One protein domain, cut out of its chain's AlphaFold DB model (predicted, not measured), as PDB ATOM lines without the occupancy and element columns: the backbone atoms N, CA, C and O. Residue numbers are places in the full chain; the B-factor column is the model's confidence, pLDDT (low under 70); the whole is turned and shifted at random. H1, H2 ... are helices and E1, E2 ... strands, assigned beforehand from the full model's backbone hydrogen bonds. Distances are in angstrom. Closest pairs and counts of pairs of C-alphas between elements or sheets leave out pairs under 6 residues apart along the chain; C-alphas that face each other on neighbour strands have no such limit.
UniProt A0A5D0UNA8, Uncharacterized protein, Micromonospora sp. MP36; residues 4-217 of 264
ATOM      1  N   THR A   4       3.712   9.713  15.640       91.69
ATOM      2  CA  THR A   4       4.970  10.410  15.914       91.69
ATOM      3  C   THR A   4       6.126   9.418  16.095       91.69
ATOM      4  O   THR A   4       5.925   8.206  16.204       91.69
ATOM      5  N   LEU A   5       7.352   9.937  16.092       94.19
ATOM      6  CA  LEU A   5       8.571   9.230  16.447       94.19
ATOM      7  C   LEU A   5       8.512   8.688  17.875       94.19
ATOM      8  O   LEU A   5       7.870   9.240  18.768       94.19
ATOM      9  N   TRP A   6       9.250   7.607  18.098       96.50
ATOM     10  CA  TRP A   6       9.457   7.081  19.437       96.50
ATOM     11  C   TRP A   6      10.118   8.134  20.358       96.50
ATOM     12  O   TRP A   6      11.087   8.780  19.949       96.50
ATOM     13  N   PRO A   7       9.623   8.333  21.596       96.44
ATOM     14  CA  PRO A   7      10.021   9.473  22.432       96.44
ATOM     15  C   PRO A   7      11.355   9.302  23.157       96.44
ATOM     16  O   PRO A   7      11.858  10.253  23.749       96.44
ATOM     17  N   VAL A   8      11.912   8.094  23.159       97.00
ATOM     18  CA  VAL A   8      13.092   7.746  23.954       97.00
ATOM     19  C   VAL A   8      14.149   7.149  23.053       97.00
ATOM     20  O   VAL A   8      13.844   6.400  22.132       97.00
ATOM     21  N   VAL A   9      15.405   7.477  23.312       95.50
ATOM     22  CA  VAL A   9      16.534   6.972  22.538       95.50
ATOM     23  C   VAL A   9      17.705   6.644  23.451       95.50
ATOM     24  O   VAL A   9      17.766   7.065  24.608       95.50
ATOM     25  N   ASP A  10      18.666   5.901  22.919       94.06
ATOM     26  CA  ASP A  10      19.979   5.762  23.533       94.06
ATOM     27  C   ASP A  10      20.944   6.877  23.076       94.06
ATOM     28  O   ASP A  10      20.664   7.684  22.183       94.06
ATOM     29  N   ARG A  11      22.135   6.890  23.682       93.19
ATOM     30  CA  ARG A  11      23.208   7.839  23.353       93.19
ATOM     31  C   ARG A  11      23.665   7.753  21.894       93.19
ATOM     32  O   ARG A  11      24.074   8.764  21.328       93.19
ATOM     33  N   THR A  12      23.646   6.559  21.299       91.31
ATOM     34  CA  THR A  12      24.174   6.336  19.946       91.31
ATOM     35  C   THR A  12      23.404   7.158  18.924       91.31
ATOM     36  O   THR A  12      24.014   7.778  18.056       91.31
ATOM     37  N   ARG A  13      22.082   7.263  19.097       91.50
ATOM     38  CA  ARG A  13      21.201   8.078  18.249       91.50
ATOM     39  C   ARG A  13      21.512   9.572  18.365       91.50
ATOM     40  O   ARG A  13      21.562  10.255  17.346       91.50
ATOM     41  N   VAL A  14      21.768  10.071  19.576       94.25
ATOM     42  CA  VAL A  14      22.130  11.484  19.816       94.25
ATOM     43  C   VAL A  14      23.466  11.827  19.150       94.25
ATOM     44  O   VAL A  14      23.584  12.835  18.457       94.25
ATOM     45  N   VAL A  15      24.468  10.956  19.302       92.88
ATOM     46  CA  VAL A  15      25.784  11.138  18.670       92.88
ATOM     47  C   VAL A  15      25.685  11.077  17.150       92.88
ATOM     48  O   VAL A  15      26.219  11.957  16.479       92.88
ATOM     49  N   HIS A  16      24.967  10.088  16.612       90.56
ATOM     50  CA  HIS A  16      24.775   9.931  15.171       90.56
ATOM     51  C   HIS A  16      24.108  11.163  14.545       90.56
ATOM     52  O   HIS A  16      24.506  11.613  13.475       90.56
ATOM     53  N   ALA A  17      23.145  11.771  15.240       91.38
ATOM     54  CA  ALA A  17      22.494  12.993  14.786       91.38
ATOM     55  C   ALA A  17      23.458  14.187  14.687       91.38
ATOM     56  O   ALA A  17      23.368  14.978  13.746       91.38
ATOM     57  N   PHE A  18      24.421  14.302  15.608       91.69
ATOM     58  CA  PHE A  18      25.440  15.353  15.569       91.69
ATOM     59  C   PHE A  18      26.562  15.070  14.559       91.69
ATOM     60  O   PHE A  18      27.049  15.987  13.895       91.69
ATOM     61  N   LYS A  19      26.973  13.806  14.429       89.12
ATOM     62  CA  LYS A  19      28.051  13.345  13.541       89.12
ATOM     63  C   LYS A  19      27.612  12.106  12.751       89.12
ATOM     64  O   LYS A  19      27.978  10.986  13.113       89.12
ATOM     65  N   PRO A  20      26.842  12.293  11.664       85.19
ATOM     66  CA  PRO A  20      26.448  11.186  10.801       85.19
ATOM     67  C   PRO A  20      27.680  10.516  10.185       85.19
ATOM     68  O   PRO A  20      28.579  11.202   9.703       85.19
ATOM     69  N   GLY A  21      27.724   9.183  10.200       74.94
ATOM     70  CA  GLY A  21      28.817   8.398   9.613       74.94
ATOM     71  C   GLY A  21      30.027   8.128  10.521       74.94
ATOM     72  O   GLY A  21      30.869   7.312  10.151       74.94
ATOM     73  N   GLU A  22      30.116   8.730  11.713       70.31
ATOM     74  CA  GLU A  22      31.105   8.316  12.719       70.31
ATOM     75  C   GLU A  22      30.586   7.123  13.550       70.31
ATOM     76  O   GLU A  22      29.388   7.045  13.845       70.31
ATOM     77  N   PRO A  23      31.456   6.184  13.974       62.97
ATOM     78  CA  PRO A  23      31.050   5.095  14.854       62.97
ATOM     79  C   PRO A  23      30.471   5.641  16.164       62.97
ATOM     80  O   PRO A  23      31.113   6.413  16.874       62.97
ATOM     81  N   ALA A  24      29.284   5.177  16.554       57.34
ATOM     82  CA  ALA A  24      28.581   5.676  17.738       57.34
ATOM     83  C   ALA A  24      29.292   5.423  19.091       57.34
ATOM     84  O   ALA A  24      28.841   5.896  20.136       57.34
ATOM     85  N   ALA A  25      30.398   4.672  19.087       59.72
ATOM     86  CA  ALA A  25      31.214   4.383  20.263       59.72
ATOM     87  C   ALA A  25      32.161   5.533  20.661       59.72
ATOM     88  O   ALA A  25      32.780   5.465  21.724       59.72
ATOM     89  N   VAL A  26      32.296   6.581  19.842       67.38
ATOM     90  CA  VAL A  26      33.207   7.692  20.142       67.38
ATOM     91  C   VAL A  26      32.596   8.590  21.228       67.38
ATOM     92  O   VAL A  26      31.577   9.244  21.028       67.38
ATOM     93  N   GLU A  27      33.241   8.648  22.397       77.69
ATOM     94  CA  GLU A  27      32.821   9.491  23.534       77.69
ATOM     95  C   GLU A  27      32.963  10.999  23.237       77.69
ATOM     96  O   GLU A  27      32.235  11.832  23.775       77.69
ATOM     97  N   GLY A  28      33.909  11.355  22.359       86.06
ATOM     98  CA  GLY A  28      34.272  12.732  22.018       86.06
ATOM     99  C   GLY A  28      33.087  13.603  21.578       86.06
ATOM    100  O   GLY A  28      32.849  14.627  22.220       86.06
ATOM    101  N   PRO A  29      32.321  13.214  20.540       88.56
ATOM    102  CA  PRO A  29      31.140  13.946  20.086       88.56
ATOM    103  C   PRO A  29      30.110  14.205  21.189       88.56
ATOM    104  O   PRO A  29      29.637  15.331  21.329       88.56
ATOM    105  N   PHE A  30      29.801  13.201  22.016       91.62
ATOM    106  CA  PHE A  30      28.831  13.370  23.098       91.62
ATOM    107  C   PHE A  30      29.339  14.332  24.177       91.62
ATOM    108  O   PHE A  30      28.604  15.205  24.641       91.62
ATOM    109  N   ARG A  31      30.625  14.235  24.535       91.94
ATOM    110  CA  ARG A  31      31.266  15.182  25.455       91.94
ATOM    111  C   ARG A  31      31.213  16.612  24.917       91.94
ATOM    112  O   ARG A  31      30.961  17.528  25.692       91.94
ATOM    113  N   THR A  32      31.411  16.803  23.612       93.69
ATOM    114  CA  THR A  32      31.291  18.116  22.963       93.69
ATOM    115  C   THR A  32      29.875  18.670  23.071       93.69
ATOM    116  O   THR A  32      29.728  19.824  23.465       93.69
ATOM    117  N   LEU A  33      28.846  17.865  22.775       94.88
ATOM    118  CA  LEU A  33      27.445  18.283  22.917       94.88
ATOM    119  C   LEU A  33      27.137  18.736  24.349       94.88
ATOM    120  O   LEU A  33      26.573  19.807  24.545       94.88
ATOM    121  N   ARG A  34      27.573  17.963  25.351       95.31
ATOM    122  CA  ARG A  34      27.365  18.300  26.766       95.31
ATOM    123  C   ARG A  34      28.125  19.548  27.206       95.31
ATOM    124  O   ARG A  34      27.574  20.353  27.942       95.31
ATOM    125  N   ALA A  35      29.370  19.718  26.761       95.38
ATOM    126  CA  ALA A  35      30.181  20.888  27.106       95.38
ATOM    127  C   ALA A  35      29.575  22.206  26.596       95.38
ATOM    128  O   ALA A  35      29.853  23.256  27.162       95.38
ATOM    129  N   HIS A  36      28.757  22.141  25.543       96.25
ATOM    130  CA  HIS A  36      28.059  23.290  24.970       96.25
ATOM    131  C   HIS A  36      26.566  23.335  25.331       96.25
ATOM    132  O   HIS A  36      25.837  24.123  24.738       96.25
ATOM    133  N   GLU A  37      26.104  22.494  26.265       96.62
ATOM    134  CA  GLU A  37      24.698  22.433  26.697       96.62
ATOM    135  C   GLU A  37      23.705  22.122  25.555       96.62
ATOM    136  O   GLU A  37      22.553  22.543  25.576       96.62
ATOM    137  N   TRP A  38      24.138  21.364  24.540       96.38
ATOM    138  CA  TRP A  38      23.295  20.920  23.415       96.38
ATOM    139  C   TRP A  38      22.759  19.494  23.577       96.38
ATOM    140  O   TRP A  38      22.088  18.976  22.688       96.38
ATOM    141  N   ALA A  39      23.090  18.839  24.687       96.31
ATOM    142  CA  ALA A  39      22.527  17.561  25.093       96.31
ATOM    143  C   ALA A  39      22.540  17.458  26.620       96.31
ATOM    144  O   ALA A  39      23.450  17.971  27.282       96.31
ATOM    145  N   THR A  40      21.559  16.751  27.168       96.81
ATOM    146  CA  THR A  40      21.449  16.493  28.603       96.81
ATOM    147  C   THR A  40      22.436  15.408  29.052       96.81
ATOM    148  O   THR A  40      23.155  14.779  28.265       96.81
ATOM    149  N   ALA A  41      22.487  15.156  30.362       94.81
ATOM    150  CA  ALA A  41      23.192  13.996  30.903       94.81
ATOM    151  C   ALA A  41      22.443  12.667  30.666       94.81
ATOM    152  O   ALA A  41      23.051  11.604  30.826       94.81
ATOM    153  N   GLY A  42      21.164  12.734  30.283       95.38
ATOM    154  CA  GLY A  42      20.248  11.605  30.212       95.38
ATOM    155  C   GLY A  42      19.866  11.053  31.584       95.38
ATOM    156  O   GLY A  42      20.432  11.401  32.625       95.38
ATOM    157  N   VAL A  43      18.919  10.121  31.578       96.62
ATOM    158  CA  VAL A  43      18.409   9.462  32.781       96.62
ATOM    159  C   VAL A  43      19.034   8.080  32.911       96.62
ATOM    160  O   VAL A  43      18.951   7.242  32.010       96.62
ATOM    161  N   ARG A  44      19.663   7.815  34.058       95.69
ATOM    162  CA  ARG A  44      20.266   6.509  34.351       95.69
ATOM    163  C   ARG A  44      19.215   5.531  34.857       95.69
ATOM    164  O   ARG A  44      18.644   5.718  35.928       95.69
ATOM    165  N   VAL A  45      19.035   4.433  34.141       93.56
ATOM    166  CA  VAL A  45      18.232   3.291  34.574       93.56
ATOM    167  C   VAL A  45      19.180   2.262  35.182       93.56
ATOM    168  O   VAL A  45      20.008   1.664  34.490       93.56
ATOM    169  N   THR A  46      19.087   2.072  36.498       89.81
ATOM    170  CA  THR A  46      19.857   1.037  37.199       89.81
ATOM    171  C   THR A  46      19.040  -0.240  37.244       89.81
ATOM    172  O   THR A  46      17.993  -0.275  37.883       89.81
ATOM    173  N   ARG A  47      19.525  -1.291  36.584       82.19
ATOM    174  CA  ARG A  47      18.791  -2.550  36.446       82.19
ATOM    175  C   ARG A  47      19.100  -3.489  37.603       82.19
ATOM    176  O   ARG A  47      20.242  -3.563  38.074       82.19
ATOM    177  N   ARG A  48      18.100  -4.256  38.032       70.62
ATOM    178  CA  ARG A  48      18.261  -5.314  39.037       70.62
ATOM    179  C   ARG A  48      17.904  -6.662  38.423       70.62
ATOM    180  O   ARG A  48      16.858  -6.820  37.816       70.62
ATOM    181  N   SER A  49      18.782  -7.643  38.594       66.88
ATOM    182  CA  SER A  49      18.507  -9.043  38.270       66.88
ATOM    183  C   SER A  49      18.490  -9.822  39.583       66.88
ATOM    184  O   SER A  49      19.533 -10.112  40.179       66.88
ATOM    185  N   GLY A  50      17.287 -10.064  40.111       67.94
ATOM    186  CA  GLY A  50      17.104 -10.620  41.452       67.94
ATOM    187  C   GLY A  50      17.768  -9.746  42.527       67.94
ATOM    188  O   GLY A  50      17.427  -8.578  42.686       67.94
ATOM    189  N   LYS A  51      18.738 -10.306  43.266       62.78
ATOM    190  CA  LYS A  51      19.494  -9.596  44.321       62.78
ATOM    191  C   LYS A  51      20.778  -8.906  43.831       62.78
ATOM    192  O   LYS A  51      21.514  -8.366  44.655       62.78
ATOM    193  N   ARG A  52      21.099  -8.944  42.530       62.97
ATOM    194  CA  ARG A  52      22.347  -8.384  41.974       62.97
ATOM    195  C   ARG A  52      22.066  -7.223  41.014       62.97
ATOM    196  O   ARG A  52      21.059  -7.212  40.311       62.97
ATOM    197  N   LEU A  53      22.978  -6.252  40.977       70.62
ATOM    198  CA  LEU A  53      22.994  -5.182  39.974       70.62
ATOM    199  C   LEU A  53      23.189  -5.794  38.577       70.62
ATOM    200  O   LEU A  53      24.201  -6.439  38.323       70.62
ATOM    201  N   GLY A  54      22.215  -5.596  37.684       66.62
ATOM    202  CA  GLY A  54      22.175  -6.134  36.313       66.62
ATOM    203  C   GLY A  54      22.762  -5.187  35.256       66.62
ATOM    204  O   GLY A  54      22.430  -5.273  34.072       66.62
ATOM    205  N   GLY A  55      23.588  -4.234  35.689       82.81
ATOM    206  CA  GLY A  55      24.142  -3.169  34.855       82.81
ATOM    207  C   GLY A  55      23.310  -1.885  34.864       82.81
ATOM    208  O   GLY A  55      22.297  -1.763  35.556       82.81
ATOM    209  N   GLN A  56      23.775  -0.907  34.095       88.50
ATOM    210  CA  GLN A  56      23.158   0.407  33.960       88.50
ATOM    211  C   GLN A  56      23.016   0.746  32.483       88.50
ATOM    212  O   GLN A  56      23.896   0.425  31.687       88.50
ATOM    213  N   MET A  57      21.929   1.422  32.135       91.50
ATOM    214  CA  MET A  57      21.776   2.057  30.830       91.50
ATOM    215  C   MET A  57      21.370   3.515  31.016       91.50
ATOM    216  O   MET A  57      20.772   3.872  32.029       91.50
ATOM    217  N   THR A  58      21.730   4.362  30.058       94.88
ATOM    218  CA  THR A  58      21.316   5.768  30.049       94.88
ATOM    219  C   THR A  58      20.397   5.978  28.865       94.88
ATOM    220  O   THR A  58      20.746   5.605  27.745       94.88
ATOM    221  N   ILE A  59      19.230   6.543  29.138       96.44
ATOM    222  CA  ILE A  59      18.207   6.841  28.143       96.44
ATOM    223  C   ILE A  59      18.016   8.351  28.056       96.44
ATOM    224  O   ILE A  59      18.256   9.070  29.027       96.44
ATOM    225  N   PHE A  60      17.586   8.815  26.894       97.69
ATOM    226  CA  PHE A  60      17.432  10.228  26.579       97.69
ATOM    227  C   PHE A  60      16.062  10.463  25.966       97.69
ATOM    228  O   PHE A  60      15.531   9.589  25.274       97.69
ATOM    229  N   SER A  61      15.516  11.658  26.159       97.50
ATOM    230  CA  SER A  61      14.430  12.150  25.316       97.50
ATOM    231  C   SER A  61      14.908  12.268  23.867       97.50
ATOM    232  O   SER A  61      16.037  12.706  23.614       97.50
ATOM    233  N   SER A  62      14.046  11.940  22.900       96.25
ATOM    234  CA  SER A  62      14.335  12.151  21.476       96.25
ATOM    235  C   SER A  62      14.531  13.632  21.119       96.25
ATOM    236  O   SER A  62      15.142  13.928  20.095       96.25
ATOM    237  N   LEU A  63      14.155  14.575  21.993       95.44
ATOM    238  CA  LEU A  63      14.518  15.993  21.859       95.44
ATOM    239  C   LEU A  63      16.041  16.223  21.846       95.44
ATOM    240  O   LEU A  63      16.506  17.141  21.176       95.44
ATOM    241  N   ASN A  64      16.840  15.358  22.486       97.00
ATOM    242  CA  ASN A  64      18.305  15.423  22.389       97.00
ATOM    243  C   ASN A  64      18.815  15.138  20.967       97.00
ATOM    244  O   ASN A  64      19.842  15.678  20.565       97.00
ATOM    245  N   VAL A  65      18.113  14.299  20.194       95.00
ATOM    246  CA  VAL A  65      18.453  14.024  18.784       95.00
ATOM    247  C   VAL A  65      18.241  15.282  17.956       95.00
ATOM    248  O   VAL A  65      19.109  15.667  17.177       95.00
ATOM    249  N   GLU A  66      17.116  15.957  18.163       93.69
ATOM    250  CA  GLU A  66      16.808  17.201  17.466       93.69
ATOM    251  C   GLU A  66      17.766  18.336  17.874       93.69
ATOM    252  O   GLU A  66      18.251  19.081  17.020       93.69
ATOM    253  N   ALA A  67      18.139  18.417  19.156       94.94
ATOM    254  CA  ALA A  67      19.115  19.390  19.646       94.94
ATOM    255  C   ALA A  67      20.493  19.152  19.007       94.94
ATOM    256  O   ALA A  67      21.139  20.084  18.524       94.94
ATOM    257  N   ALA A  68      20.903  17.885  18.902       94.81
ATOM    258  CA  ALA A  68      22.119  17.475  18.212       94.81
ATOM    259  C   ALA A  68      22.108  17.839  16.712       94.81
ATOM    260  O   ALA A  68      23.125  18.314  16.195       94.81
ATOM    261  N   ARG A  69      20.972  17.687  16.013       92.69
ATOM    262  CA  ARG A  69      20.830  18.125  14.608       92.69
ATOM    263  C   ARG A  69      20.992  19.638  14.471       92.69
ATOM    264  O   ARG A  69      21.754  20.094  13.616       92.69
ATOM    265  N   LEU A  70      20.341  20.421  15.332       91.75
ATOM    266  CA  LEU A  70      20.463  21.885  15.349       91.75
ATOM    267  C   LEU A  70      21.903  22.334  15.631       91.75
ATOM    268  O   LEU A  70      22.436  23.201  14.931       91.75
ATOM    269  N   ALA A  71      22.563  21.695  16.599       93.62
ATOM    270  CA  ALA A  71      23.958  21.954  16.939       93.62
ATOM    271  C   ALA A  71      24.897  21.692  15.754       93.62
ATOM    272  O   ALA A  71      25.751  22.527  15.445       93.62
ATOM    273  N   ARG A  72      24.705  20.577  15.034       91.50
ATOM    274  CA  ARG A  72      25.468  20.247  13.817       91.50
ATOM    275  C   ARG A  72      25.336  21.330  12.745       91.50
ATOM    276  O   ARG A  72      26.283  21.590  12.007       91.50
ATOM    277  N   ARG A  73      24.168  21.971  12.664       88.19
ATOM    278  CA  ARG A  73      23.870  23.064  11.727       88.19
ATOM    279  C   ARG A  73      24.325  24.444  12.199       88.19
ATOM    280  O   ARG A  73      24.154  25.411  11.466       88.19
ATOM    281  N   GLY A  74      24.903  24.547  13.393       90.38
ATOM    282  CA  GLY A  74      25.332  25.820  13.964       90.38
ATOM    283  C   GLY A  74      24.190  26.671  14.527       90.38
ATOM    284  O   GLY A  74      24.430  27.814  14.905       90.38
ATOM    285  N   VAL A  75      22.974  26.127  14.652       91.25
ATOM    286  CA  VAL A  75      21.818  26.817  15.254       91.25
ATOM    287  C   VAL A  75      21.861  26.645  16.777       91.25
ATOM    288  O   VAL A  75      21.034  25.970  17.386       91.25
ATOM    289  N   ARG A  76      22.900  27.217  17.396       92.06
ATOM    290  CA  ARG A  76      23.304  26.938  18.786       92.06
ATOM    291  C   ARG A  76      22.233  27.294  19.815       92.06
ATOM    292  O   ARG A  76      21.980  26.502  20.717       92.06
ATOM    293  N   ASP A  77      21.578  28.441  19.659       91.94
ATOM    294  CA  ASP A  77      20.573  28.900  20.624       91.94
ATOM    295  C   ASP A  77      19.337  27.996  20.630       91.94
ATOM    296  O   ASP A  77      18.816  27.663  21.693       91.94
ATOM    297  N   ALA A  78      18.888  27.551  19.449       91.56
ATOM    298  CA  ALA A  78      17.776  26.608  19.337       91.56
ATOM    299  C   ALA A  78      18.156  25.226  19.883       91.56
ATOM    300  O   ALA A  78      17.367  24.614  20.597       91.56
ATOM    301  N   ALA A  79      19.384  24.765  19.614       94.06
ATOM    302  CA  ALA A  79      19.896  23.525  20.192       94.06
ATOM    303  C   ALA A  79      19.877  23.569  21.730       94.06
ATOM    304  O   ALA A  79      19.411  22.625  22.362       94.06
ATOM    305  N   GLY A  80      20.318  24.681  22.329       95.00
ATOM    306  CA  GLY A  80      20.299  24.873  23.781       95.00
ATOM    307  C   GLY A  80      18.887  24.919  24.373       95.00
ATOM    308  O   GLY A  80      18.629  24.276  25.388       95.00
ATOM    309  N   ARG A  81      17.937  25.621  23.736       93.88
ATOM    310  CA  ARG A  81      16.529  25.625  24.186       93.88
ATOM    311  C   ARG A  81      15.920  24.228  24.161       93.88
ATOM    312  O   ARG A  81      15.261  23.833  25.118       93.88
ATOM    313  N   LEU A  82      16.192  23.463  23.108       93.94
ATOM    314  CA  LEU A  82      15.654  22.118  22.972       93.94
ATOM    315  C   LEU A  82      16.307  21.118  23.932       93.94
ATOM    316  O   LEU A  82      15.626  20.230  24.437       93.94
ATOM    317  N   ALA A  83      17.595  21.288  24.241       96.50
ATOM    318  CA  ALA A  83      18.263  20.520  25.288       96.50
ATOM    319  C   ALA A  83      17.667  20.806  26.678       96.50
ATOM    320  O   ALA A  83      17.461  19.872  27.448       96.50
ATOM    321  N   ARG A  84      17.304  22.061  26.982       96.06
ATOM    322  CA  ARG A  84      16.581  22.402  28.224       96.06
ATOM    323  C   ARG A  84      15.181  21.794  28.259       96.06
ATOM    324  O   ARG A  84      14.811  21.198  29.260       96.06
ATOM    325  N   ALA A  85      14.439  21.854  27.154       95.38
ATOM    326  CA  ALA A  85      13.145  21.179  27.046       95.38
ATOM    327  C   ALA A  85      13.278  19.651  27.221       95.38
ATOM    328  O   ALA A  85      12.419  19.006  27.822       95.38
ATOM    329  N   ALA A  86      14.374  19.060  26.732       96.81
ATOM    330  CA  ALA A  86      14.690  17.658  26.973       96.81
ATOM    331  C   ALA A  86      14.941  17.379  28.462       96.81
ATOM    332  O   ALA A  86      14.427  16.391  28.974       96.81
ATOM    333  N   GLU A  87      15.673  18.247  29.162       97.12
ATOM    334  CA  GLU A  87      15.930  18.137  30.605       97.12
ATOM    335  C   GLU A  87      14.645  18.274  31.439       97.12
ATOM    336  O   GLU A  87      14.401  17.484  32.354       97.12
ATOM    337  N   GLU A  88      13.775  19.221  31.087       95.88
ATOM    338  CA  GLU A  88      12.448  19.374  31.693       95.88
ATOM    339  C   GLU A  88      11.600  18.109  31.508       95.88
ATOM    340  O   GLU A  88      10.979  17.626  32.455       95.88
ATOM    341  N   LEU A  89      11.612  17.517  30.309       95.69
ATOM    342  CA  LEU A  89      10.895  16.269  30.051       95.69
ATOM    343  C   LEU A  89      11.505  15.083  30.813       95.69
ATOM    344  O   LEU A  89      10.771  14.285  31.391       95.69
ATOM    345  N   GLU A  90      12.833  14.967  30.828       97.62
ATOM    346  CA  GLU A  90      13.588  13.889  31.484       97.62
ATOM    347  C   GLU A  90      13.463  13.912  33.013       97.62
ATOM    348  O   GLU A  90      13.485  12.857  33.650       97.62
ATOM    349  N   SER A  91      13.294  15.097  33.600       95.88
ATOM    350  CA  SER A  91      13.004  15.279  35.030       95.88
ATOM    351  C   SER A  91      11.512  15.144  35.375       95.88
ATOM    352  O   SER A  91      11.142  15.120  36.552       95.88
ATOM    353  N   GLY A  92      10.649  15.026  34.362       95.56
ATOM    354  CA  GLY A  92       9.202  14.941  34.509       95.56
ATOM    355  C   GLY A  92       8.689  13.600  35.060       95.56
ATOM    356  O   GLY A  92       9.360  12.563  34.984       95.56
ATOM    357  N   PRO A  93       7.454  13.580  35.599       94.75
ATOM    358  CA  PRO A  93       6.883  12.401  36.249       94.75
ATOM    359  C   PRO A  93       6.694  11.214  35.302       94.75
ATOM    360  O   PRO A  93       6.882  10.066  35.709       94.75
ATOM    361  N   GLU A  94       6.366  11.455  34.035       93.50
ATOM    362  CA  GLU A  94       6.190  10.393  33.046       93.50
ATOM    363  C   GLU A  94       7.511   9.696  32.717       93.50
ATOM    364  O   GLU A  94       7.554   8.471  32.590       93.50
ATOM    365  N   PHE A  95       8.605  10.457  32.651       96.25
ATOM    366  CA  PHE A  95       9.930   9.919  32.364       96.25
ATOM    367  C   PHE A  95      10.477   9.135  33.564       96.25
ATOM    368  O   PHE A  95      10.985   8.027  33.393       96.25
ATOM    369  N   MET A  96      10.271   9.629  34.792       95.69
ATOM    370  CA  MET A  96      10.573   8.882  36.026       95.69
ATOM    371  C   MET A  96       9.753   7.587  36.142       95.69
ATOM    372  O   MET A  96      10.260   6.542  36.567       95.69
ATOM    373  N   ARG A  97       8.479   7.621  35.734       95.88
ATOM    374  CA  ARG A  97       7.625   6.429  35.702       95.88
ATOM    375  C   ARG A  97       8.142   5.408  34.692       95.88
ATOM    376  O   ARG A  97       8.231   4.229  35.033       95.88
ATOM    377  N   LEU A  98       8.540   5.850  33.497       96.62
ATOM    378  CA  LEU A  98       9.191   4.983  32.516       96.62
ATOM    379  C   LEU A  98      10.496   4.398  33.072       96.62
ATOM    380  O   LEU A  98      10.687   3.190  33.007       96.62
ATOM    381  N   GLN A  99      11.367   5.225  33.657       95.94
ATOM    382  CA  GLN A  99      12.628   4.793  34.270       95.94
ATOM    383  C   GLN A  99      12.401   3.678  35.299       95.94
ATOM    384  O   GLN A  99      13.128   2.687  35.292       95.94
ATOM    385  N   THR A 100      11.383   3.819  36.150       94.62
ATOM    386  CA  THR A 100      11.018   2.807  37.153       94.62
ATOM    387  C   THR A 100      10.572   1.506  36.485       94.62
ATOM    388  O   THR A 100      11.100   0.444  36.801       94.62
ATOM    389  N   MET A 101       9.678   1.582  35.492       94.38
ATOM    390  CA  MET A 101       9.233   0.402  34.738       94.38
ATOM    391  C   MET A 101      10.397  -0.312  34.037       94.38
ATOM    392  O   MET A 101      10.470  -1.538  34.056       94.38
ATOM    393  N   LEU A 102      11.321   0.445  33.438       93.75
ATOM    394  CA  LEU A 102      12.505  -0.097  32.766       93.75
ATOM    395  C   LEU A 102      13.511  -0.725  33.745       93.75
ATOM    396  O   LEU A 102      14.244  -1.638  33.366       93.75
ATOM    397  N   ALA A 103      13.577  -0.244  34.987       92.19
ATOM    398  CA  ALA A 103      14.478  -0.784  36.004       92.19
ATOM    399  C   ALA A 103      14.047  -2.173  36.504       92.19
ATOM    400  O   ALA A 103      14.913  -2.991  36.837       92.19
ATOM    401  N   ASP A 104      12.735  -2.425  36.526       90.06
ATOM    402  CA  ASP A 104      12.124  -3.648  37.059       90.06
ATOM    403  C   ASP A 104      11.921  -4.749  36.003       90.06
ATOM    404  O   ASP A 104      11.615  -5.894  36.348       90.06
ATOM    405  N   MET A 105      12.095  -4.436  34.717       89.19
ATOM    406  CA  MET A 105      11.909  -5.397  33.626       89.19
ATOM    407  C   MET A 105      13.201  -6.142  33.240       89.19
ATOM    408  O   MET A 105      14.312  -5.679  33.532       89.19
ATOM    409  N   PRO A 106      13.093  -7.291  32.542       89.06
ATOM    410  CA  PRO A 106      14.250  -7.978  31.982       89.06
ATOM    411  C   PRO A 106      15.087  -7.065  31.078       89.06
ATOM    412  O   PRO A 106      14.558  -6.247  30.328       89.06
ATOM    413  N   ALA A 107      16.411  -7.244  31.103       88.00
ATOM    414  CA  ALA A 107      17.346  -6.395  30.359       88.00
ATOM    415  C   ALA A 107      17.029  -6.316  28.855       88.00
ATOM    416  O   ALA A 107      17.059  -5.231  28.282       88.00
ATOM    417  N   HIS A 108      16.677  -7.453  28.251       89.00
ATOM    418  CA  HIS A 108      16.314  -7.539  26.838       89.00
ATOM    419  C   HIS A 108      15.045  -6.742  26.499       89.00
ATOM    420  O   HIS A 108      14.978  -6.087  25.458       89.00
ATOM    421  N   ASP A 109      14.059  -6.755  27.394       92.06
ATOM    422  CA  ASP A 109      12.800  -6.033  27.214       92.06
ATOM    423  C   ASP A 109      13.026  -4.525  27.356       92.06
ATOM    424  O   ASP A 109      12.560  -3.755  26.518       92.06
ATOM    425  N   ALA A 110      13.828  -4.102  28.342       92.25
ATOM    426  CA  ALA A 110      14.203  -2.696  28.515       92.25
ATOM    427  C   ALA A 110      14.936  -2.148  27.290       92.25
ATOM    428  O   ALA A 110      14.607  -1.074  26.788       92.25
ATOM    429  N   GLU A 111      15.906  -2.904  26.779       91.81
ATOM    430  CA  GLU A 111      16.638  -2.550  25.563       91.81
ATOM    431  C   GLU A 111      15.710  -2.486  24.346       91.81
ATOM    432  O   GLU A 111      15.841  -1.578  23.527       91.81
ATOM    433  N   SER A 112      14.727  -3.385  24.255       92.44
ATOM    434  CA  SER A 112      13.725  -3.366  23.186       92.44
ATOM    435  C   SER A 112      12.845  -2.116  23.237       92.44
ATOM    436  O   SER A 112      12.611  -1.508  22.191       92.44
ATOM    437  N   VAL A 113      12.426  -1.678  24.432       95.12
ATOM    438  CA  VAL A 113      11.643  -0.442  24.622       95.12
ATOM    439  C   VAL A 113      12.447   0.784  24.215       95.12
ATOM    440  O   VAL A 113      11.935   1.633  23.488       95.12
ATOM    441  N   VAL A 114      13.715   0.873  24.621       94.50
ATOM    442  CA  VAL A 114      14.602   1.982  24.221       94.50
ATOM    443  C   VAL A 114      14.858   1.969  22.713       94.50
ATOM    444  O   VAL A 114      14.873   3.022  22.083       94.50
ATOM    445  N   ALA A 115      14.967   0.784  22.112       92.06
ATOM    446  CA  ALA A 115      15.084   0.604  20.667       92.06
ATOM    447  C   ALA A 115      13.755   0.778  19.904       92.06
ATOM    448  O   ALA A 115      13.701   0.523  18.700       92.06
ATOM    449  N   GLY A 116      12.675   1.190  20.574       94.00
ATOM    450  CA  GLY A 116      11.422   1.553  19.922       94.00
ATOM    451  C   GLY A 116      10.356   0.473  19.840       94.00
ATOM    452  O   GLY A 116       9.447   0.580  19.020       94.00
ATOM    453  N   THR A 117      10.450  -0.599  20.618       93.19
ATOM    454  CA  THR A 117       9.532  -1.744  20.532       93.19
ATOM    455  C   THR A 117       8.928  -2.068  21.887       93.19
ATOM    456  O   THR A 117       9.648  -2.234  22.863       93.19
ATOM    457  N   LEU A 118       7.599  -2.198  21.948       91.56
ATOM    458  CA  LEU A 118       6.935  -2.742  23.132       91.56
ATOM    459  C   LEU A 118       7.063  -4.272  23.117       91.56
ATOM    460  O   LEU A 118       6.702  -4.873  22.104       91.56
ATOM    461  N   PRO A 119       7.550  -4.897  24.202       89.38
ATOM    462  CA  PRO A 119       7.481  -6.345  24.368       89.38
ATOM    463  C   PRO A 119       6.035  -6.853  24.266       89.38
ATOM    464  O   PRO A 119       5.118  -6.183  24.739       89.38
ATOM    465  N   ASP A 120       5.831  -8.058  23.726       83.44
ATOM    466  CA  ASP A 120       4.487  -8.632  23.519       83.44
ATOM    467  C   ASP A 120       3.685  -8.759  24.829       83.44
ATOM    468  O   ASP A 120       2.469  -8.586  24.843       83.44
ATOM    469  N   ASN A 121       4.380  -8.994  25.947       83.75
ATOM    470  CA  ASN A 121       3.793  -9.132  27.284       83.75
ATOM    471  C   ASN A 121       3.921  -7.852  28.131       83.75
ATOM    472  O   ASN A 121       3.821  -7.906  29.359       83.75
ATOM    473  N   ALA A 122       4.206  -6.706  27.506       85.50
ATOM    474  CA  ALA A 122       4.350  -5.450  28.223       85.50
ATOM    475  C   ALA A 122       3.029  -5.049  28.907       85.50
ATOM    476  O   ALA A 122       1.968  -5.104  28.279       85.50
ATOM    477  N   PRO A 123       3.066  -4.574  30.165       87.88
ATOM    478  CA  PRO A 123       1.885  -4.013  30.806       87.88
ATOM    479  C   PRO A 123       1.320  -2.850  29.984       87.88
ATOM    480  O   PRO A 123       2.083  -2.002  29.520       87.88
ATOM    481  N   THR A 124      -0.007  -2.730  29.884       89.81
ATOM    482  CA  THR A 124      -0.670  -1.601  29.195       89.81
ATOM    483  C   THR A 124      -0.165  -0.245  29.694       89.81
ATOM    484  O   THR A 124       0.062   0.669  28.907       89.81
ATOM    485  N   ALA A 125       0.131  -0.155  30.995       92.25
ATOM    486  CA  ALA A 125       0.690   1.037  31.620       92.25
ATOM    487  C   ALA A 125       2.020   1.504  30.992       92.25
ATOM    488  O   ALA A 125       2.290   2.701  31.003       92.25
ATOM    489  N   LEU A 126       2.838   0.596  30.443       94.38
ATOM    490  CA  LEU A 126       4.062   0.962  29.726       94.38
ATOM    491  C   LEU A 126       3.729   1.665  28.409       94.38
ATOM    492  O   LEU A 126       4.287   2.720  28.117       94.38
ATOM    493  N   ALA A 127       2.800   1.102  27.633       92.94
ATOM    494  CA  ALA A 127       2.360   1.695  26.374       92.94
ATOM    495  C   ALA A 127       1.769   3.095  26.595       92.94
ATOM    496  O   ALA A 127       2.089   4.017  25.846       92.94
ATOM    497  N   ASP A 128       0.962   3.268  27.643       93.44
ATOM    498  CA  ASP A 128       0.362   4.559  27.992       93.44
ATOM    499  C   ASP A 128       1.419   5.599  28.380       93.44
ATOM    500  O   ASP A 128       1.369   6.731  27.905       93.44
ATOM    501  N   VAL A 129       2.418   5.212  29.184       95.94
ATOM    502  CA  VAL A 129       3.529   6.104  29.558       95.94
ATOM    503  C   VAL A 129       4.351   6.515  28.338       95.94
ATOM    504  O   VAL A 129       4.686   7.689  28.198       95.94
ATOM    505  N   VAL A 130       4.651   5.583  27.428       96.19
ATOM    506  CA  VAL A 130       5.377   5.908  26.191       96.19
ATOM    507  C   VAL A 130       4.549   6.838  25.299       96.19
ATOM    508  O   VAL A 130       5.091   7.805  24.773       96.19
ATOM    509  N   LYS A 131       3.242   6.599  25.140       94.56
ATOM    510  CA  LYS A 131       2.365   7.488  24.357       94.56
ATOM    511  C   LYS A 131       2.299   8.892  24.942       94.56
ATOM    512  O   LYS A 131       2.383   9.864  24.199       94.56
ATOM    513  N   GLU A 132       2.182   9.001  26.260       94.50
ATOM    514  CA  GLU A 132       2.141  10.291  26.941       94.50
ATOM    515  C   GLU A 132       3.471  11.049  26.802       94.50
ATOM    516  O   GLU A 132       3.477  12.240  26.489       94.50
ATOM    517  N   LEU A 133       4.607  10.356  26.934       95.69
ATOM    518  CA  LEU A 133       5.921  10.941  26.652       95.69
ATOM    519  C   LEU A 133       6.043  11.409  25.201       95.69
ATOM    520  O   LEU A 133       6.570  12.490  24.949       95.69
ATOM    521  N   ALA A 134       5.537  10.630  24.246       94.88
ATOM    522  CA  ALA A 134       5.523  11.000  22.834       94.88
ATOM    523  C   ALA A 134       4.647  12.226  22.557       94.88
ATOM    524  O   ALA A 134       5.077  13.121  21.835       94.88
ATOM    525  N   ARG A 135       3.478  12.331  23.196       92.81
ATOM    526  CA  ARG A 135       2.622  13.523  23.125       92.81
ATOM    527  C   ARG A 135       3.349  14.766  23.644       92.81
ATOM    528  O   ARG A 135       3.436  15.761  22.932       92.81
ATOM    529  N   ARG A 136       3.928  14.694  24.846       93.00
ATOM    530  CA  ARG A 136       4.687  15.811  25.437       93.00
ATOM    531  C   ARG A 136       5.917  16.187  24.615       93.00
ATOM    532  O   ARG A 136       6.243  17.362  24.494       93.00
ATOM    533  N   THR A 137       6.580  15.196  24.023       93.50
ATOM    534  CA  THR A 137       7.703  15.417  23.104       93.50
ATOM    535  C   THR A 137       7.266  16.241  21.893       93.50
ATOM    536  O   THR A 137       7.954  17.197  21.545       93.50
ATOM    537  N   GLU A 138       6.122  15.925  21.273       89.31
ATOM    538  CA  GLU A 138       5.591  16.722  20.158       89.31
ATOM    539  C   GLU A 138       5.205  18.141  20.573       89.31
ATOM    540  O   GLU A 138       5.465  19.081  19.827       89.31
ATOM    541  N   GLU A 139       4.627  18.317  21.760       89.12
ATOM    542  CA  GLU A 139       4.245  19.640  22.273       89.12
ATOM    543  C   GLU A 139       5.460  20.545  22.465       89.12
ATOM    544  O   GLU A 139       5.457  21.696  22.027       89.12
ATOM    545  N   LEU A 140       6.531  20.003  23.046       88.12
ATOM    546  CA  LEU A 140       7.797  20.712  23.217       88.12
ATOM    547  C   LEU A 140       8.513  20.943  21.877       88.12
ATOM    548  O   LEU A 140       9.105  22.001  21.672       88.12
ATOM    549  N   ARG A 141       8.423  19.991  20.935       84.25
ATOM    550  CA  ARG A 141       8.979  20.145  19.580       84.25
ATOM    551  C   ARG A 141       8.258  21.236  18.792       84.25
ATOM    552  O   ARG A 141       8.916  22.020  18.111       84.25
ATOM    553  N   GLY A 142       6.930  21.295  18.877       74.12
ATOM    554  CA  GLY A 142       6.096  22.253  18.145       74.12
ATOM    555  C   GLY A 142       6.421  23.720  18.448       74.12
ATOM    556  O   GLY A 142       6.128  24.587  17.629       74.12
ATOM    557  N   GLY A 143       7.076  23.998  19.581       68.19
ATOM    558  CA  GLY A 143       7.580  25.327  19.932       68.19
ATOM    559  C   GLY A 143       8.815  25.787  19.143       68.19
ATOM    560  O   GLY A 143       9.100  26.983  19.122       68.19
ATOM    561  N   GLU A 144       9.540  24.890  18.461       71.62
ATOM    562  CA  GLU A 144      10.803  25.208  17.775       71.62
ATOM    563  C   GLU A 144      10.662  25.198  16.244       71.62
ATOM    564  O   GLU A 144      10.988  24.231  15.550       71.62
ATOM    565  N   SER A 145      10.240  26.338  15.688       61.56
ATOM    566  CA  SER A 145      10.043  26.533  14.240       61.56
ATOM    567  C   SER A 145      11.293  26.241  13.391       61.56
ATOM    568  O   SER A 145      11.157  25.827  12.240       61.56
ATOM    569  N   ALA A 146      12.500  26.385  13.953       61.28
ATOM    570  CA  ALA A 146      13.759  26.109  13.256       61.28
ATOM    571  C   ALA A 146      13.905  24.639  12.814       61.28
ATOM    572  O   ALA A 146      14.596  24.366  11.835       61.28
ATOM    573  N   LEU A 147      13.250  23.692  13.496       61.12
ATOM    574  CA  LEU A 147      13.295  22.269  13.139       61.12
ATOM    575  C   LEU A 147      12.465  21.949  11.894       61.12
ATOM    576  O   LEU A 147      12.885  21.131  11.076       61.12
ATOM    577  N   ALA A 148      11.324  22.621  11.722       60.41
ATOM    578  CA  ALA A 148      10.374  22.342  10.644       60.41
ATOM    579  C   ALA A 148      10.958  22.586   9.240       60.41
ATOM    580  O   ALA A 148      10.484  22.022   8.261       60.41
ATOM    581  N   THR A 149      11.998  23.416   9.129       62.53
ATOM    582  CA  THR A 149      12.694  23.689   7.861       62.53
ATOM    583  C   THR A 149      13.841  22.710   7.583       62.53
ATOM    584  O   THR A 149      14.333  22.641   6.459       62.53
ATOM    585  N   LEU A 150      14.309  21.980   8.598       67.31
ATOM    586  CA  LEU A 150      15.565  21.224   8.538       67.31
ATOM    587  C   LEU A 150      15.362  19.719   8.413       67.31
ATOM    588  O   LEU A 150      16.205  19.038   7.825       67.31
ATOM    589  N   VAL A 151      14.265  19.215   8.972       80.56
ATOM    590  CA  VAL A 151      13.981  17.790   9.048       80.56
ATOM    591  C   VAL A 151      12.577  17.542   8.528       80.56
ATOM    592  O   VAL A 151      11.598  18.025   9.095       80.56
ATOM    593  N   GLU A 152      12.477  16.750   7.469       84.62
ATOM    594  CA  GLU A 152      11.197  16.237   7.000       84.62
ATOM    595  C   GLU A 152      10.958  14.869   7.642       84.62
ATOM    596  O   GLU A 152      11.815  13.987   7.607       84.62
ATOM    597  N   THR A 153       9.795  14.695   8.264       87.88
ATOM    598  CA  THR A 153       9.389  13.416   8.849       87.88
ATOM    599  C   THR A 153       8.095  12.966   8.201       87.88
ATOM    600  O   THR A 153       7.073  13.641   8.313       87.88
ATOM    601  N   ILE A 154       8.127  11.798   7.567       88.94
ATOM    602  CA  ILE A 154       6.931  11.134   7.052       88.94
ATOM    603  C   ILE A 154       6.689   9.864   7.853       88.94
ATOM    604  O   ILE A 154       7.594   9.060   8.054       88.94
ATOM    605  N   ALA A 155       5.466   9.675   8.333       91.44
ATOM    606  CA  ALA A 155       5.113   8.537   9.167       91.44
ATOM    607  C   ALA A 155       3.897   7.802   8.610       91.44
ATOM    608  O   ALA A 155       2.995   8.400   8.016       91.44
ATOM    609  N   GLY A 156       3.878   6.488   8.809       92.25
ATOM    610  CA  GLY A 156       2.851   5.629   8.248       92.25
ATOM    611  C   GLY A 156       2.771   4.260   8.903       92.25
ATOM    612  O   GLY A 156       3.465   3.953   9.878       92.25
ATOM    613  N   ARG A 157       1.901   3.430   8.335       94.81
ATOM    614  CA  ARG A 157       1.701   2.035   8.723       94.81
ATOM    615  C   ARG A 157       2.182   1.113   7.614       94.81
ATOM    616  O   ARG A 157       1.873   1.337   6.446       94.81
ATOM    617  N   ILE A 158       2.900   0.062   7.990       94.19
ATOM    618  CA  ILE A 158       3.305  -0.992   7.063       94.19
ATOM    619  C   ILE A 158       2.075  -1.825   6.714       94.19
ATOM    620  O   ILE A 158       1.460  -2.416   7.603       94.19
ATOM    621  N   THR A 159       1.704  -1.878   5.441       94.12
ATOM    622  CA  THR A 159       0.565  -2.681   4.965       94.12
ATOM    623  C   THR A 159       1.009  -3.955   4.265       94.12
ATOM    624  O   THR A 159       0.302  -4.955   4.335       94.12
ATOM    625  N   GLU A 160       2.197  -3.951   3.660       93.69
ATOM    626  CA  GLU A 160       2.773  -5.115   2.989       93.69
ATOM    627  C   GLU A 160       4.261  -5.256   3.307       93.69
ATOM    628  O   GLU A 160       4.981  -4.265   3.462       93.69
ATOM    629  N   VAL A 161       4.724  -6.504   3.369       94.88
ATOM    630  CA  VAL A 161       6.129  -6.860   3.578       94.88
ATOM    631  C   VAL A 161       6.542  -7.816   2.469       94.88
ATOM    632  O   VAL A 161       5.990  -8.907   2.347       94.88
ATOM    633  N   HIS A 162       7.530  -7.402   1.688       94.00
ATOM    634  CA  HIS A 162       8.132  -8.173   0.604       94.00
ATOM    635  C   HIS A 162       9.569  -8.554   0.978       94.00
ATOM    636  O   HIS A 162      10.068  -8.181   2.038       94.00
ATOM    637  N   GLU A 163      10.266  -9.324   0.145       92.06
ATOM    638  CA  GLU A 163      11.650  -9.728   0.441       92.06
ATOM    639  C   GLU A 163      12.606  -8.520   0.493       92.06
ATOM    640  O   GLU A 163      13.374  -8.382   1.443       92.06
ATOM    641  N   GLY A 164      12.510  -7.598  -0.473       91.62
ATOM    642  CA  GLY A 164      13.411  -6.443  -0.581       91.62
ATOM    643  C   GLY A 164      12.900  -5.136   0.035       91.62
ATOM    644  O   GLY A 164      13.693  -4.232   0.306       91.62
ATOM    645  N   TYR A 165      11.593  -5.008   0.273       94.81
ATOM    646  CA  TYR A 165      10.978  -3.753   0.709       94.81
ATOM    647  C   TYR A 165       9.719  -3.959   1.553       94.81
ATOM    648  O   TYR A 165       9.135  -5.040   1.586       94.81
ATOM    649  N   VAL A 166       9.292  -2.894   2.223       92.69
ATOM    650  CA  VAL A 166       7.985  -2.781   2.868       92.69
ATOM    651  C   VAL A 166       7.206  -1.630   2.241       92.69
ATOM    652  O   VAL A 166       7.793  -0.641   1.793       92.69
ATOM    653  N   LEU A 167       5.886  -1.769   2.197       93.81
ATOM    654  CA  LEU A 167       4.983  -0.755   1.666       93.81
ATOM    655  C   LEU A 167       4.395   0.032   2.840       93.81
ATOM    656  O   LEU A 167       3.735  -0.535   3.717       93.81
ATOM    657  N   LEU A 168       4.700   1.327   2.886       92.25
ATOM    658  CA  LEU A 168       4.344   2.239   3.967       92.25
ATOM    659  C   LEU A 168       3.225   3.170   3.497       92.25
ATOM    660  O   LEU A 168       3.450   4.051   2.669       92.25
ATOM    661  N   VAL A 169       2.026   3.000   4.051       91.38
ATOM    662  CA  VAL A 169       0.903   3.913   3.808       91.38
ATOM    663  C   VAL A 169       0.991   5.061   4.803       91.38
ATOM    664  O   VAL A 169       0.885   4.857   6.017       91.38
ATOM    665  N   LEU A 170       1.226   6.265   4.287       86.19
ATOM    666  CA  LEU A 170       1.404   7.470   5.088       86.19
ATOM    667  C   LEU A 170       0.072   7.940   5.678       86.19
ATOM    668  O   LEU A 170      -0.994   7.714   5.107       86.19
ATOM    669  N   VAL A 171       0.134   8.666   6.799       76.50
ATOM    670  CA  VAL A 171      -1.055   9.312   7.396       76.50
ATOM    671  C   VAL A 171      -1.757  10.234   6.388       76.50
ATOM    672  O   VAL A 171      -2.979  10.343   6.399       76.50
ATOM    673  N   SER A 172      -0.989  10.863   5.495       68.38
ATOM    674  CA  SER A 172      -1.466  11.778   4.454       68.38
ATOM    675  C   SER A 172      -2.114  11.087   3.245       68.38
ATOM    676  O   SER A 172      -2.615  11.780   2.363       68.38
ATOM    677  N   GLY A 173      -2.118   9.748   3.181       70.12
ATOM    678  CA  GLY A 173      -2.729   8.969   2.098       70.12
ATOM    679  C   GLY A 173      -1.796   8.411   1.007       70.12
ATOM    680  O   GLY A 173      -2.111   7.331   0.502       70.12
ATOM    681  N   PRO A 174      -0.662   9.039   0.620       83.19
ATOM    682  CA  PRO A 174       0.230   8.428  -0.349       83.19
ATOM    683  C   PRO A 174       0.949   7.219   0.245       83.19
ATOM    684  O   PRO A 174       1.198   7.114   1.447       83.19
ATOM    685  N   THR A 175       1.291   6.296  -0.639       85.50
ATOM    686  CA  THR A 175       2.109   5.131  -0.324       85.50
ATOM    687  C   THR A 175       3.560   5.426  -0.675       85.50
ATOM    688  O   THR A 175       3.828   6.007  -1.724       85.50
ATOM    689  N   THR A 176       4.494   4.984   0.163       89.94
ATOM    690  CA  THR A 176       5.923   4.980  -0.158       89.94
ATOM    691  C   THR A 176       6.535   3.597   0.049       89.94
ATOM    692  O   THR A 176       6.025   2.781   0.820       89.94
ATOM    693  N   ILE A 177       7.631   3.327  -0.655       93.25
ATOM    694  CA  ILE A 177       8.381   2.073  -0.558       93.25
ATOM    695  C   ILE A 177       9.609   2.320   0.311       93.25
ATOM    696  O   ILE A 177      10.377   3.247   0.061       93.25
ATOM    697  N   VAL A 178       9.814   1.468   1.313       93.25
ATOM    698  CA  VAL A 178      10.986   1.529   2.192       93.25
ATOM    699  C   VAL A 178      11.792   0.244   2.038       93.25
ATOM    700  O   VAL A 178      11.217  -0.838   2.169       93.25
ATOM    701  N   PRO A 179      13.113   0.309   1.792       96.25
ATOM    702  CA  PRO A 179      13.949  -0.884   1.767       96.25
ATOM    703  C   PRO A 179      13.815  -1.694   3.059       96.25
ATOM    704  O   PRO A 179      13.879  -1.145   4.164       96.25
ATOM    705  N   ARG A 180      13.661  -3.017   2.944       92.94
ATOM    706  CA  ARG A 180      13.353  -3.870   4.102       92.94
ATOM    707  C   ARG A 180      14.450  -3.822   5.158       92.94
ATOM    708  O   ARG A 180      14.147  -3.835   6.342       92.94
ATOM    709  N   TRP A 181      15.711  -3.712   4.753       94.12
ATOM    710  CA  TRP A 181      16.832  -3.610   5.688       94.12
ATOM    711  C   TRP A 181      16.747  -2.360   6.584       94.12
ATOM    712  O   TRP A 181      17.138  -2.431   7.746       94.12
ATOM    713  N   MET A 182      16.174  -1.249   6.099       94.06
ATOM    714  CA  MET A 182      15.928  -0.052   6.917       94.06
ATOM    715  C   MET A 182      14.810  -0.304   7.932       94.06
ATOM    716  O   MET A 182      14.951   0.010   9.110       94.06
ATOM    717  N   ALA A 183      13.718  -0.927   7.485       93.69
ATOM    718  CA  ALA A 183      12.607  -1.349   8.333       93.69
ATOM    719  C   ALA A 183      13.054  -2.339   9.432       93.69
ATOM    720  O   ALA A 183      12.702  -2.175  10.599       93.69
ATOM    721  N   VAL A 184      13.902  -3.315   9.094       94.06
ATOM    722  CA  VAL A 184      14.506  -4.265  10.047       94.06
ATOM    723  C   VAL A 184      15.410  -3.544  11.048       94.06
ATOM    724  O   VAL A 184      15.294  -3.788  12.249       94.06
ATOM    725  N   ALA A 185      16.264  -2.621  10.590       90.94
ATOM    726  CA  ALA A 185      17.113  -1.820  11.475       90.94
ATOM    727  C   ALA A 185      16.286  -0.977  12.465       90.94
ATOM    728  O   ALA A 185      16.673  -0.822  13.622       90.94
ATOM    729  N   ALA A 186      15.108  -0.509  12.038       92.62
ATOM    730  CA  ALA A 186      14.134   0.191  12.872       92.62
ATOM    731  C   ALA A 186      13.298  -0.732  13.781       92.62
ATOM    732  O   ALA A 186      12.449  -0.236  14.524       92.62
ATOM    733  N   ARG A 187      13.490  -2.061  13.712       93.62
ATOM    734  CA  ARG A 187      12.661  -3.090  14.379       93.62
ATOM    735  C   ARG A 187      11.175  -2.987  14.005       93.62
ATOM    736  O   ARG A 187      10.275  -3.116  14.843       93.62
ATOM    737  N   ARG A 188      10.925  -2.696  12.729       92.62
ATOM    738  CA  ARG A 188       9.616  -2.414  12.137       92.62
ATOM    739  C   ARG A 188       9.491  -3.089  10.772       92.62
ATOM    740  O   ARG A 188       9.421  -2.408   9.761       92.62
ATOM    741  N   ASP A 189       9.503  -4.417  10.730       92.19
ATOM    742  CA  ASP A 189       9.478  -5.215   9.496       92.19
ATOM    743  C   ASP A 189       8.241  -6.120   9.353       92.19
ATOM    744  O   ASP A 189       8.227  -7.023   8.516       92.19
ATOM    745  N   LYS A 190       7.190  -5.880  10.147       93.12
ATOM    746  CA  LYS A 190       5.929  -6.635  10.115       93.12
ATOM    747  C   LYS A 190       4.747  -5.752   9.715       93.12
ATOM    748  O   LYS A 190       4.688  -4.564  10.035       93.12
ATOM    749  N   VAL A 191       3.758  -6.372   9.071       94.25
ATOM    750  CA  VAL A 191       2.477  -5.733   8.732       94.25
ATOM    751  C   VAL A 191       1.800  -5.184   9.990       94.25
ATOM    752  O   VAL A 191       1.824  -5.795  11.056       94.25
ATOM    753  N   GLY A 192       1.202  -4.002   9.863       90.88
ATOM    754  CA  GLY A 192       0.502  -3.293  10.926       90.88
ATOM    755  C   GLY A 192       1.397  -2.409  11.792       90.88
ATOM    756  O   GLY A 192       0.868  -1.527  12.471       90.88
ATOM    757  N   GLN A 193       2.721  -2.586  11.753       93.81
ATOM    758  CA  GLN A 193       3.647  -1.782  12.545       93.81
ATOM    759  C   GLN A 193       3.786  -0.353  12.000       93.81
ATOM    760  O   GLN A 193       3.573  -0.090  10.814       93.81
ATOM    761  N   LEU A 194       4.126   0.578  12.893       95.31
ATOM    762  CA  LEU A 194       4.259   1.999  12.580       95.31
ATOM    763  C   LEU A 194       5.725   2.368  12.389       95.31
ATOM    764  O   LEU A 194       6.557   2.093  13.260       95.31
ATOM    765  N   LEU A 195       6.015   3.026  11.275       95.00
ATOM    766  CA  LEU A 195       7.357   3.431  10.884       95.00
ATOM    767  C   LEU A 195       7.342   4.901  10.467       95.00
ATOM    768  O   LEU A 195       6.382   5.371   9.850       95.00
ATOM    769  N   ALA A 196       8.419   5.608  10.788       93.94
ATOM    770  CA  ALA A 196       8.679   6.945  10.289       93.94
ATOM    771  C   ALA A 196       9.979   6.966   9.489       93.94
ATOM    772  O   ALA A 196      10.956   6.327   9.874       93.94
ATOM    773  N   LEU A 197       9.994   7.709   8.389       92.75
ATOM    774  CA  LEU A 197      11.212   8.083   7.691       92.75
ATOM    775  C   LEU A 197      11.541   9.518   8.061       92.75
ATOM    776  O   LEU A 197      10.704  10.409   7.916       92.75
ATOM    777  N   VAL A 198      12.761   9.719   8.540       91.00
ATOM    778  CA  VAL A 198      13.295  11.035   8.855       91.00
ATOM    779  C   VAL A 198      14.353  11.380   7.823       91.00
ATOM    780  O   VAL A 198      15.373  10.698   7.719       91.00
ATOM    781  N   MET A 199      14.082  12.427   7.053       90.06
ATOM    782  CA  MET A 199      14.968  12.982   6.044       90.06
ATOM    783  C   MET A 199      15.611  14.244   6.609       90.06
ATOM    784  O   MET A 199      14.974  15.282   6.777       90.06
ATOM    785  N   ASP A 200      16.892  14.128   6.923       87.25
ATOM    786  CA  ASP A 200      17.702  15.184   7.508       87.25
ATOM    787  C   ASP A 200      18.694  15.671   6.453       87.25
ATOM    788  O   ASP A 200      19.674  14.994   6.123       87.25
ATOM    789  N   LYS A 201      18.423  16.842   5.874       84.19
ATOM    790  CA  LYS A 201      19.321  17.445   4.886       84.19
ATOM    791  C   LYS A 201      20.680  17.677   5.552       84.19
ATOM    792  O   LYS A 201      20.726  18.171   6.679       84.19
ATOM    793  N   LEU A 202      21.790  17.411   4.858       82.94
ATOM    794  CA  LEU A 202      23.168  17.657   5.325       82.94
ATOM    795  C   LEU A 202      23.847  18.818   4.598       82.94
ATOM    796  O   LEU A 202      24.550  19.601   5.225       82.94
ATOM    797  N   ASP A 203      23.564  19.031   3.322       80.25
ATOM    798  CA  ASP A 203      23.970  20.222   2.567       80.25
ATOM    799  C   ASP A 203      23.054  20.379   1.340       80.25
ATOM    800  O   ASP A 203      21.926  19.893   1.350       80.25
ATOM    801  N   ALA A 204      23.475  21.112   0.308       78.62
ATOM    802  CA  ALA A 204      22.676  21.307  -0.900       78.62
ATOM    803  C   ALA A 204      22.444  20.018  -1.714       78.62
ATOM    804  O   ALA A 204      21.432  19.935  -2.405       78.62
ATOM    805  N   ALA A 205      23.344  19.038  -1.624       82.00
ATOM    806  CA  ALA A 205      23.368  17.824  -2.438       82.00
ATOM    807  C   ALA A 205      23.347  16.520  -1.618       82.00
ATOM    808  O   ALA A 205      23.243  15.443  -2.201       82.00
ATOM    809  N   SER A 206      23.438  16.590  -0.289       83.81
ATOM    810  CA  SER A 206      23.452  15.416   0.585       83.81
ATOM    811  C   SER A 206      22.389  15.478   1.688       83.81
ATOM    812  O   SER A 206      22.009  16.547   2.181       83.81
ATOM    813  N   ALA A 207      21.893  14.304   2.076       88.06
ATOM    814  CA  ALA A 207      20.931  14.104   3.155       88.06
ATOM    815  C   ALA A 207      21.140  12.731   3.807       88.06
ATOM    816  O   ALA A 207      21.632  11.798   3.169       88.06
ATOM    817  N   VAL A 208      20.737  12.606   5.068       88.19
ATOM    818  CA  VAL A 208      20.607  11.328   5.772       88.19
ATOM    819  C   VAL A 208      19.136  10.949   5.778       88.19
ATOM    820  O   VAL A 208      18.288  11.763   6.137       88.19
ATOM    821  N   VAL A 209      18.838   9.707   5.405       90.12
ATOM    822  CA  VAL A 209      17.496   9.137   5.532       90.12
ATOM    823  C   VAL A 209      17.550   8.012   6.550       90.12
ATOM    824  O   VAL A 209      18.279   7.038   6.367       90.12
ATOM    825  N   GLU A 210      16.776   8.138   7.621       91.25
ATOM    826  CA  GLU A 210      16.685   7.125   8.670       91.25
ATOM    827  C   GLU A 210      15.266   6.568   8.752       91.25
ATOM    828  O   GLU A 210      14.297   7.325   8.764       91.25
ATOM    829  N   ALA A 211      15.137   5.248   8.866       93.56
ATOM    830  CA  ALA A 211      13.884   4.611   9.248       93.56
ATOM    831  C   ALA A 211      13.860   4.448  10.767       93.56
ATOM    832  O   ALA A 211      14.751   3.810  11.329       93.56
ATOM    833  N   LEU A 212      12.858   5.033  11.423       94.94
ATOM    834  CA  LEU A 212      12.721   5.076  12.872       94.94
ATOM    835  C   LEU A 212      11.421   4.431  13.349       94.94
ATOM    836  O   LEU A 212      10.388   4.530  12.676       94.94
ATOM    837  N   PRO A 213      11.443   3.812  14.540       95.69
ATOM    838  CA  PRO A 213      10.232   3.343  15.185       95.69
ATOM    839  C   PRO A 213       9.289   4.520  15.438       95.69
ATOM    840  O   PRO A 213       9.690   5.573  15.938       95.69
ATOM    841  N   ALA A 214       8.019   4.312  15.108       94.56
ATOM    842  CA  ALA A 214       6.960   5.275  15.350       94.56
ATOM    843  C   ALA A 214       5.889   4.697  16.284       94.56
ATOM    844  O   ALA A 214       5.817   3.477  16.504       94.56
ATOM    845  N   ILE A 215       5.068   5.584  16.839       94.31
ATOM    846  CA  ILE A 215       3.966   5.276  17.747       94.31
ATOM    847  C   ILE A 215       2.752   6.154  17.429       94.31
ATOM    848  O   ILE A 215       2.891   7.323  17.080       94.31
ATOM    849  N   ASP A 216       1.553   5.583  17.538       92.06
ATOM    850  CA  ASP A 216       0.299   6.336  17.461       92.06
ATOM    851  C   ASP A 216      -0.026   6.892  18.849       92.06
ATOM    852  O   ASP A 216      -0.242   6.128  19.798       92.06
ATOM    853  N   ILE A 217      -0.019   8.218  18.963       87.81
ATOM    854  CA  ILE A 217      -0.295   8.945  20.209       87.81
ATOM    855  C   ILE A 217      -1.770   9.289  20.377       87.81
ATOM    856  O   ILE A 217      -2.173   9.723  21.454       87.81
TER     857      ILE A 217
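Overview. This is residues 4 to 217 of the 264 residues of an uncharacterized protein of Micromonospora sp. MP36 (UniProt A0A5D0UNA8). Two parts stand side by side: a curled sheet of five strands with H9 packed on it, and a part in which helices gather round the small sheet of E1, E3 and E2. The printed part's first residues, 4 to 5, pair with E8 and so tie the two, and the turns of the hairpins E2-E3 and E7-E8 make the far ends. The 214 printed residues hold nine named helices and eight strands, in the order E1 H1 H2 E2 E3 H3 H4 H5 H6 H7 H8 E4 E5 E6 H9 E7 E8. Both sheets, E6-E5-E4-E7-E8 and E1-E3-E2, are antiparallel, and the class is mixed. The whole is compact, with a radius of gyration of the C-alphas of 16.9 A and spans of 50 by 41 by 31 A.

Along the chain. Find C-alpha 8 at (13.092, 7.746, 23.954), where E1, residues 8 to 10, begins. Then come H1, 11 to 18; H2, 27 to 35; E2, 43 to 49; E3, 52 to 61, 27.6 A; H3, 63 to 72; H4, 76 to 90, 20.6 A; H5, 93 to 104; and H6, 107 to 114. From C-alpha 124 at (-0.670, -1.601, 29.195), H7 runs 27.1 A to residue 142. Next are H8, 145 to 148; E4, 151 to 161, 26.4 A; E5, 165 to 170; E6, 175 to 179; H9, 180 to 185; E7, 194 to 201; and E8, 207 to 216, ending at (0.299, 6.336, 17.461).

Arrangement. Look first at E3, inner strand between E1 (N 9 to O 60, 2.9 A) and E2 (N 45 to O 57, 2.8 A). With H1 and H2 between E1 and E2 along the chain, these make a split strand-helix-strand unit, two strands of one sheet joined through helices, with E3 between them in the sheet, and its crossover is right-handed. H5 and H6 lie on one face of this sheet, two layers; H5 has a height over the sheet of 8.0 A. H1 touches H2 at Val 15 and Phe 30, C-alphas 5.8 A apart, and touches H3 at Val 14 and Val 65, 4.6 A. H3 and H4 form a helical hairpin, closest at the C-alphas of Ala 67 and Ala 79, 4.2 A. H7 touches H4 with residues 136 to 141 alone and H5 with residues 126 to 133 alone; it only grazes the five-stranded sheet. H8 is close to H3 but not clearly touching, with the C-alphas of Leu 70 and Leu 147 7.5 A apart. E4, E5 and E6 are a meander, each strand the antiparallel neighbour of the one before, with N 159 and O 167 3.0 A apart and N 168 and O 176 2.9 A. E7 has E4 as one neighbour, N 154 to O 197 2.9 A, and E8 as the other, N 198 to O 210 2.9 A. H9 is on this sheet, its Met 182 C-alpha 5.6 A from that of Ala 211 in E8. Every O i to N i+4 pair is within hydrogen-bond range in H1 to H7 and H9; H8 is too short for one.

Size, cuts and confidence. The C-alphas farthest apart, of Lys 51 and Ala 204, are 54.9 A apart. The printed part has no cut and no long link. Mean pLDDT of the printed part is 89.2; under 70 are residues 23 to 26, 49 to 52, 54, 143, 145 to 150 and 172.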